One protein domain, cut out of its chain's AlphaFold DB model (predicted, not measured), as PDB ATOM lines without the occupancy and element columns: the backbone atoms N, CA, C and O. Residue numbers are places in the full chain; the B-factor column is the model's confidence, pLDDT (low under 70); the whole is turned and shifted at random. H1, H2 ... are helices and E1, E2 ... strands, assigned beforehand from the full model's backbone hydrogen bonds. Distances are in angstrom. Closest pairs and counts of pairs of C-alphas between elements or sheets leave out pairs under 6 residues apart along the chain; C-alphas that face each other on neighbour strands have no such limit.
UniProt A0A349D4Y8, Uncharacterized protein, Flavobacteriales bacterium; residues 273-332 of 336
ATOM      1  N   LYS A 273     222.336 168.571 231.556       89.38
ATOM      2  CA  LYS A 273     221.834 167.449 230.761       89.38
ATOM      3  C   LYS A 273     222.987 166.667 230.135       89.38
ATOM      4  O   LYS A 273     223.765 167.212 229.353       89.38
ATOM      5  N   LEU A 274     223.053 165.371 230.420       86.75
ATOM      6  CA  LEU A 274     224.077 164.448 229.923       86.75
ATOM      7  C   LEU A 274     223.427 163.207 229.316       86.75
ATOM      8  O   LEU A 274     222.374 162.777 229.778       86.75
ATOM      9  N   SER A 275     224.023 162.614 228.279       86.56
ATOM     10  CA  SER A 275     223.537 161.327 227.768       86.56
ATOM     11  C   SER A 275     223.898 160.207 228.744       86.56
ATOM     12  O   SER A 275     225.016 160.167 229.251       86.56
ATOM     13  N   THR A 276     222.993 159.250 228.959       83.81
ATOM     14  CA  THR A 276     223.308 158.039 229.738       83.81
ATOM     15  C   THR A 276     224.403 157.188 229.090       83.81
ATOM     16  O   THR A 276     225.035 156.398 229.778       83.81
ATOM     17  N   LEU A 277     224.643 157.340 227.781       83.12
ATOM     18  CA  LEU A 277     225.719 156.646 227.063       83.12
ATOM     19  C   LEU A 277     227.109 157.205 227.381       83.12
ATOM     20  O   LEU A 277     228.107 156.504 227.201       83.12
ATOM     21  N   ASP A 278     227.154 158.461 227.816       82.31
ATOM     22  CA  ASP A 278     228.386 159.190 228.081       82.31
ATOM     23  C   ASP A 278     228.807 159.057 229.548       82.31
ATOM     24  O   ASP A 278     229.977 159.242 229.850       82.31
ATOM     25  N   VAL A 279     227.892 158.711 230.459       81.69
ATOM     26  CA  VAL A 279     228.137 158.641 231.907       81.69
ATOM     27  C   VAL A 279     228.463 157.211 232.337       81.69
ATOM     28  O   VAL A 279     227.634 156.315 232.199       81.69
ATOM     29  N   GLU A 280     229.653 156.995 232.906       80.62
ATOM     30  CA  GLU A 280     230.044 155.679 233.434       80.62
ATOM     31  C   GLU A 280     229.483 155.430 234.838       80.62
ATOM     32  O   GLU A 280     228.961 154.352 235.121       80.62
ATOM     33  N   THR A 281     229.580 156.424 235.725       82.81
ATOM     34  CA  THR A 281     229.109 156.319 237.112       82.81
ATOM     35  C   THR A 281     228.658 157.675 237.632       82.81
ATOM     36  O   THR A 281     229.394 158.651 237.502       82.81
ATOM     37  N   VAL A 282     227.501 157.724 238.293       84.00
ATOM     38  CA  VAL A 282     227.081 158.890 239.082       84.00
ATOM     39  C   VAL A 282     227.612 158.714 240.511       84.00
ATOM     40  O   VAL A 282     227.324 157.693 241.135       84.00
ATOM     41  N   PRO A 283     228.442 159.635 241.034       85.44
ATOM     42  CA  PRO A 283     228.844 159.614 242.432       85.44
ATOM     43  C   PRO A 283     227.635 159.688 243.367       85.44
ATOM     44  O   PRO A 283     226.746 160.507 243.157       85.44
ATOM     45  N   SER A 284     227.656 158.924 244.460       86.88
ATOM     46  CA  SER A 284     226.507 158.802 245.371       86.88
ATOM     47  C   SER A 284     226.048 160.121 246.003       86.88
ATOM     48  O   SER A 284     224.903 160.253 246.416       86.88
ATOM     49  N   TYR A 285     226.939 161.112 246.107       86.56
ATOM     50  CA  TYR A 285     226.589 162.438 246.623       86.56
ATOM     51  C   TYR A 285     225.766 163.276 245.627       86.56
ATOM     52  O   TYR A 285     225.197 164.285 246.028       86.56
ATOM     53  N   LEU A 286     225.696 162.876 244.350       89.00
ATOM     54  CA  LEU A 286     224.865 163.515 243.326       89.00
ATOM     55  C   LEU A 286     223.506 162.837 243.139       89.00
ATOM     56  O   LEU A 286     222.645 163.421 242.481       89.00
ATOM     57  N   ASP A 287     223.292 161.644 243.700       88.06
ATOM     58  CA  ASP A 287     222.086 160.838 243.459       88.06
ATOM     59  C   ASP A 287     220.796 161.616 243.756       88.06
ATOM     60  O   ASP A 287     219.843 161.559 242.985       88.06
ATOM     61  N   GLU A 288     220.778 162.408 244.830       90.94
ATOM     62  CA  GLU A 288     219.602 163.191 245.234       90.94
ATOM     63  C   GLU A 288     219.257 164.350 244.283       90.94
ATOM     64  O   GLU A 288     218.123 164.823 244.278       90.94
ATOM     65  N   PHE A 289     220.223 164.811 243.486       91.31
ATOM     66  CA  PHE A 289     220.041 165.887 242.507       91.31
ATOM     67  C   PHE A 289     219.881 165.350 241.090       91.31
ATOM     68  O   PHE A 289     219.767 166.129 240.144       91.31
ATOM     69  N   THR A 290     219.923 164.028 240.928       90.56
ATOM     70  CA  THR A 290     220.014 163.378 239.632       90.56
ATOM     71  C   THR A 290     218.695 162.715 239.274       90.56
ATOM     72  O   THR A 290     218.170 161.882 240.006       90.56
ATOM     73  N   THR A 291     218.164 163.040 238.099       91.81
ATOM     74  CA  THR A 291     216.998 162.362 237.521       91.81
ATOM     75  C   THR A 291     217.371 161.773 236.168       91.81
ATOM     76  O   THR A 291     217.921 162.463 235.313       91.81
ATOM     77  N   SER A 292     217.062 160.494 235.950       89.38
ATOM     78  CA  SER A 292     217.270 159.828 234.661       89.38
ATOM     79  C   SER A 292     215.945 159.701 233.918       89.38
ATOM     80  O   SER A 292     214.990 159.124 234.439       89.38
ATOM     81  N   TYR A 293     215.871 160.247 232.706       90.12
ATOM     82  CA  TYR A 293     214.676 160.176 231.872       90.12
ATOM     83  C   TYR A 293     215.020 160.254 230.381       90.12
ATOM     84  O   TYR A 293     215.789 161.111 229.945       90.12
ATOM     85  N   GLY A 294     214.425 159.364 229.578       88.19
ATOM     86  CA  GLY A 294     214.517 159.416 228.114       88.19
ATOM     87  C   GLY A 294     215.935 159.268 227.544       88.19
ATOM     88  O   GLY A 294     216.242 159.898 226.539       88.19
ATOM     89  N   GLY A 295     216.809 158.480 228.186       89.75
ATOM     90  CA  GLY A 295     218.209 158.308 227.760       89.75
ATOM     91  C   GLY A 295     219.143 159.457 228.164       89.75
ATOM     92  O   GLY A 295     220.277 159.534 227.687       89.75
ATOM     93  N   PHE A 296     218.678 160.344 229.045       90.75
ATOM     94  CA  PHE A 296     219.463 161.438 229.600       90.75
ATOM     95  C   PHE A 296     219.466 161.405 231.123       90.75
ATOM     96  O   PHE A 296     218.503 160.972 231.755       90.75
ATOM     97  N   ILE A 297     220.551 161.916 231.684       89.19
ATOM     98  CA  ILE A 297     220.727 162.244 233.088       89.19
ATOM     99  C   ILE A 297     220.617 163.763 233.211       89.19
ATOM    100  O   ILE A 297     221.290 164.497 232.488       89.19
ATOM    101  N   TYR A 298     219.756 164.218 234.114       91.25
ATOM    102  CA  TYR A 298     219.562 165.617 234.468       91.25
ATOM    103  C   TYR A 298     220.062 165.825 235.889       91.25
ATOM    104  O   TYR A 298     219.602 165.132 236.795       91.25
ATOM    105  N   ILE A 299     220.987 166.760 236.079       90.81
ATOM    106  CA  ILE A 299     221.499 167.132 237.399       90.81
ATOM    107  C   ILE A 299     221.000 168.533 237.740       90.81
ATOM    108  O   ILE A 299     221.240 169.490 237.000       90.81
ATOM    109  N   ASP A 300     220.304 168.654 238.866       91.75
ATOM    110  CA  ASP A 300     219.884 169.929 239.437       91.75
ATOM    111  C   ASP A 300     221.061 170.638 240.121       91.75
ATOM    112  O   ASP A 300     221.336 170.473 241.312       91.75
ATOM    113  N   THR A 301     221.771 171.439 239.327       90.75
ATOM    114  CA  THR A 301     222.922 172.241 239.760       90.75
ATOM    115  C   THR A 301     222.541 173.293 240.799       90.75
ATOM    116  O   THR A 301     223.348 173.597 241.678       90.75
ATOM    117  N   TYR A 302     221.313 173.818 240.746       90.31
ATOM    118  CA  TYR A 302     220.813 174.773 241.729       90.31
ATOM    119  C   TYR A 302     220.649 174.099 243.089       90.31
ATOM    120  O   TYR A 302     221.208 174.574 244.077       90.31
ATOM    121  N   SER A 303     219.935 172.973 243.143       91.06
ATOM    122  CA  SER A 303     219.725 172.232 244.391       91.06
ATOM    123  C   SER A 303     221.041 171.703 244.966       91.06
ATOM    124  O   SER A 303     221.250 171.785 246.179       91.06
ATOM    125  N   TRP A 304     221.966 171.260 244.109       92.25
ATOM    126  CA  TRP A 304     223.307 170.849 244.527       92.25
ATOM    127  C   TRP A 304     224.089 171.993 245.184       92.25
ATOM    128  O   TRP A 304     224.576 171.849 246.310       92.25
ATOM    129  N   ALA A 305     224.148 173.162 244.540       92.44
ATOM    130  CA  ALA A 305     224.802 174.340 245.102       92.44
ATOM    131  C   ALA A 305     224.124 174.827 246.386       92.44
ATOM    132  O   ALA A 305     224.805 175.138 247.362       92.44
ATOM    133  N   MET A 306     222.790 174.854 246.433       90.81
ATOM    134  CA  MET A 306     222.059 175.247 247.636       90.81
ATOM    135  C   MET A 306     222.353 174.307 248.806       90.81
ATOM    136  O   MET A 306     222.575 174.780 249.915       90.81
ATOM    137  N   LYS A 307     222.432 172.992 248.580       91.44
ATOM    138  CA  LYS A 307     222.746 172.049 249.657       91.44
ATOM    139  C   LYS A 307     224.191 172.167 250.145       91.44
ATOM    140  O   LYS A 307     224.435 172.087 251.348       91.44
ATOM    141  N   GLU A 308     225.152 172.356 249.246       92.00
ATOM    142  CA  GLU A 308     226.565 172.357 249.635       92.00
ATOM    143  C   GLU A 308     227.120 173.724 250.022       92.00
ATOM    144  O   GLU A 308     227.884 173.828 250.982       92.00
ATOM    145  N   LEU A 309     226.755 174.760 249.271       92.94
ATOM    146  CA  LEU A 309     227.263 176.124 249.417       92.94
ATOM    147  C   LEU A 309     226.325 177.003 250.246       92.94
ATOM    148  O   LEU A 309     226.756 178.042 250.754       92.94
ATOM    149  N   ASN A 310     225.060 176.596 250.390       91.88
ATOM    150  CA  ASN A 310     223.961 177.425 250.890       91.88
ATOM    151  C   ASN A 310     223.744 178.701 250.061       91.88
ATOM    152  O   ASN A 310     223.245 179.709 250.551       91.88
ATOM    153  N   THR A 311     224.163 178.686 248.797       91.06
ATOM    154  CA  THR A 311     224.027 179.804 247.862       91.06
ATOM    155  C   THR A 311     223.721 179.271 246.474       91.06
ATOM    156  O   THR A 311     224.247 178.215 246.120       91.06
ATOM    157  N   PRO A 312     222.957 180.007 245.653       90.00
ATOM    158  CA  PRO A 312     222.794 179.628 244.261       90.00
ATOM    159  C   PRO A 312     224.141 179.686 243.517       90.00
ATOM    160  O   PRO A 312     225.013 180.481 243.904       90.00
ATOM    161  N   PRO A 313     224.314 178.895 242.440       90.19
ATOM    162  CA  PRO A 313     225.467 179.015 241.556       90.19
ATOM    163  C   PRO A 313     225.596 180.443 241.022       90.19
ATOM    164  O   PRO A 313     224.597 181.150 240.853       90.19
ATOM    165  N   PHE A 314     226.821 180.878 240.730       91.25
ATOM    166  CA  PHE A 314     226.997 182.137 240.015       91.25
ATOM    167  C   PHE A 314     226.413 182.016 238.604       91.25
ATOM    168  O   PHE A 314     226.795 181.121 237.859       91.25
ATOM    169  N   ASN A 315     225.498 182.911 238.230       83.88
ATOM    170  CA  ASN A 315     224.801 182.787 236.955       83.88
ATOM    171  C   ASN A 315     225.494 183.586 235.850       83.88
ATOM    172  O   ASN A 315     225.452 184.822 235.835       83.88
ATOM    173  N   HIS A 316     226.122 182.859 234.929       86.00
ATOM    174  CA  HIS A 316     226.658 183.393 233.687       86.00
ATOM    175  C   HIS A 316     226.934 182.238 232.700       86.00
ATOM    176  O   HIS A 316     227.504 181.238 233.130       86.00
ATOM    177  N   PRO A 317     226.673 182.379 231.383       85.12
ATOM    178  CA  PRO A 317     226.818 181.273 230.428       85.12
ATOM    179  C   PRO A 317     228.166 180.530 230.448       85.12
ATOM    180  O   PRO A 317     228.192 179.304 230.406       85.12
ATOM    181  N   TRP A 318     229.298 181.242 230.544       87.62
ATOM    182  CA  TRP A 318     230.619 180.595 230.648       87.62
ATOM    183  C   TRP A 318     230.817 179.836 231.971       87.62
ATOM    184  O   TRP A 318     231.528 178.839 231.999       87.62
ATOM    185  N   VAL A 319     230.179 180.276 233.063       89.75
ATOM    186  CA  VAL A 319     230.219 179.566 234.349       89.75
ATOM    187  C   VAL A 319     229.409 178.284 234.258       89.75
ATOM    188  O   VAL A 319     229.876 177.247 234.714       89.75
ATOM    189  N   ASP A 320     228.241 178.323 233.616       86.50
ATOM    190  CA  ASP A 320     227.417 177.129 233.405       86.50
ATOM    191  C   ASP A 320     228.160 176.080 232.557       86.50
ATOM    192  O   ASP A 320     228.101 174.884 232.849       86.50
ATOM    193  N   GLN A 321     228.921 176.529 231.552       88.06
ATOM    194  CA  GLN A 321     229.814 175.672 230.764       88.06
ATOM    195  C   GLN A 321     230.921 175.051 231.627       88.06
ATOM    196  O   GLN A 321     231.091 173.834 231.602       88.06
ATOM    197  N   GLU A 322     231.605 175.842 232.453       90.19
ATOM    198  CA  GLU A 322     232.658 175.337 233.343       90.19
ATOM    199  C   GLU A 322     232.104 174.350 234.392       90.19
ATOM    200  O   GLU A 322     232.717 173.319 234.679       90.19
ATOM    201  N   ILE A 323     230.913 174.620 234.950       89.50
ATOM    202  CA  ILE A 323     230.199 173.680 235.831       89.50
ATOM    203  C   ILE A 323     229.956 172.376 235.081       89.50
ATOM    204  O   ILE A 323     230.214 171.305 235.634       89.50
ATOM    205  N   ALA A 324     229.467 172.446 233.841       85.88
ATOM    206  CA  ALA A 324     229.193 171.273 233.029       85.88
ATOM    207  C   ALA A 324     230.463 170.455 232.764       85.88
ATOM    208  O   ALA A 324     230.444 169.239 232.949       85.88
ATOM    209  N   GLU A 325     231.564 171.097 232.378       88.00
ATOM    210  CA  GLU A 325     232.845 170.441 232.105       88.00
ATOM    211  C   GLU A 325     233.404 169.756 233.355       88.00
ATOM    212  O   GLU A 325     233.608 168.539 233.356       88.00
ATOM    213  N   LYS A 326     233.526 170.487 234.469       87.31
ATOM    214  CA  LYS A 326     234.009 169.920 235.737       87.31
ATOM    215  C   LYS A 326     233.089 168.825 236.276       87.31
ATOM    216  O   LYS A 326     233.557 167.856 236.868       87.31
ATOM    217  N   SER A 327     231.781 168.937 236.058       83.94
ATOM    218  CA  SER A 327     230.831 167.887 236.439       83.94
ATOM    219  C   SER A 327     230.986 166.634 235.572       83.94
ATOM    220  O   SER A 327     230.909 165.527 236.098       83.94
ATOM    221  N   ARG A 328     231.263 166.768 234.266       82.50
ATOM    222  CA  ARG A 328     231.552 165.623 233.380       82.50
ATOM    223  C   ARG A 328     232.814 164.874 233.805       82.50
ATOM    224  O   ARG A 328     232.813 163.643 233.779       82.50
ATOM    225  N   GLU A 329     233.851 165.588 234.243       81.19
ATOM    226  CA  GLU A 329     235.057 164.969 234.810       81.19
ATOM    227  C   GLU A 329     234.730 164.133 236.057       81.19
ATOM    228  O   GLU A 329     235.196 162.999 236.192       81.19
ATOM    229  N   LEU A 330     233.876 164.655 236.945       76.38
ATOM    230  CA  LEU A 330     233.435 163.952 238.159       76.38
ATOM    231  C   LEU A 330     232.597 162.703 237.849       76.38
ATOM    232  O   LEU A 330     232.689 161.704 238.562       76.38
ATOM    233  N   LEU A 331     231.813 162.743 236.772       74.31
ATOM    234  CA  LEU A 331     230.951 161.651 236.309       74.31
ATOM    235  C   LEU A 331     231.699 160.591 235.477       74.31
ATOM    236  O   LEU A 331     231.071 159.657 234.971       74.31
ATOM    237  N   LYS A 332     233.032 160.730 235.337       68.19
ATOM    238  CA  LYS A 332     233.899 159.897 234.483       68.19
ATOM    239  C   LYS A 332     233.303 159.712 233.093       68.19
ATOM    240  O   LYS A 332     233.121 158.594 232.615       68.19
TER     241      LYS A 332
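This is residues 273 to 332 of the 336 residues of an uncharacterized protein of Flavobacteriales bacterium (UniProt A0A349D4Y8). A small, three-stranded antiparallel sheet makes one end of the domain, and the short helix H1 lies off the far end of E3, towards the other end. The longer helix H2 runs back from there towards the sheet and only grazes it, while the long loop of residues 276 to 289 swings out from E1, past the last printed residues, and back to E2. The printed part has 60 residues with three named strands and two named helices, in the order E1, E2, E3, H1, H2; the sheet's order is E1, E3, E2, and the class is mixed, helices and strands. It is compact, with a radius of gyration of the C-alphas of 11.4 A, and rounded, spanning 30 by 23 by 20 A.

E3, residues 296 to 299, is the inner strand. E2, residues 290 to 293, is its antiparallel neighbour at 156 degrees and forms a hairpin with it; N 298 and O 291 are 2.8 A apart, within hydrogen-bond range. E1, residues 273 to 275, is antiparallel to E3 at 146 degrees, with N 297 and O 274 within hydrogen-bond range at 2.8 A. H2, residues 317 to 330, is on the sheet but only grazes it, with residues 324 to 328. H1, residues 301 to 309, is not on the sheet. H1 and H2 are apart, but only just: their closest C-alphas are 8.4 A apart. In H1 and H2 every O i to N i+4 pair is within hydrogen-bond range.

E1 begins at C-alpha 273 (221.834, 167.449, 230.761). E2 and E3 each measure 9.9 A, H1 11.3 A. H2 measures 20.1 A and ends at C-alpha 330 (233.435, 163.952, 238.159).

The C-alphas farthest apart, of Leu 277 and Asn 310, are 31.7 A apart. The printed part has no cut. The link from E1 to E2 is long, with 14 residues. Mean pLDDT of the printed part is 87.4; residue 332 is under 70.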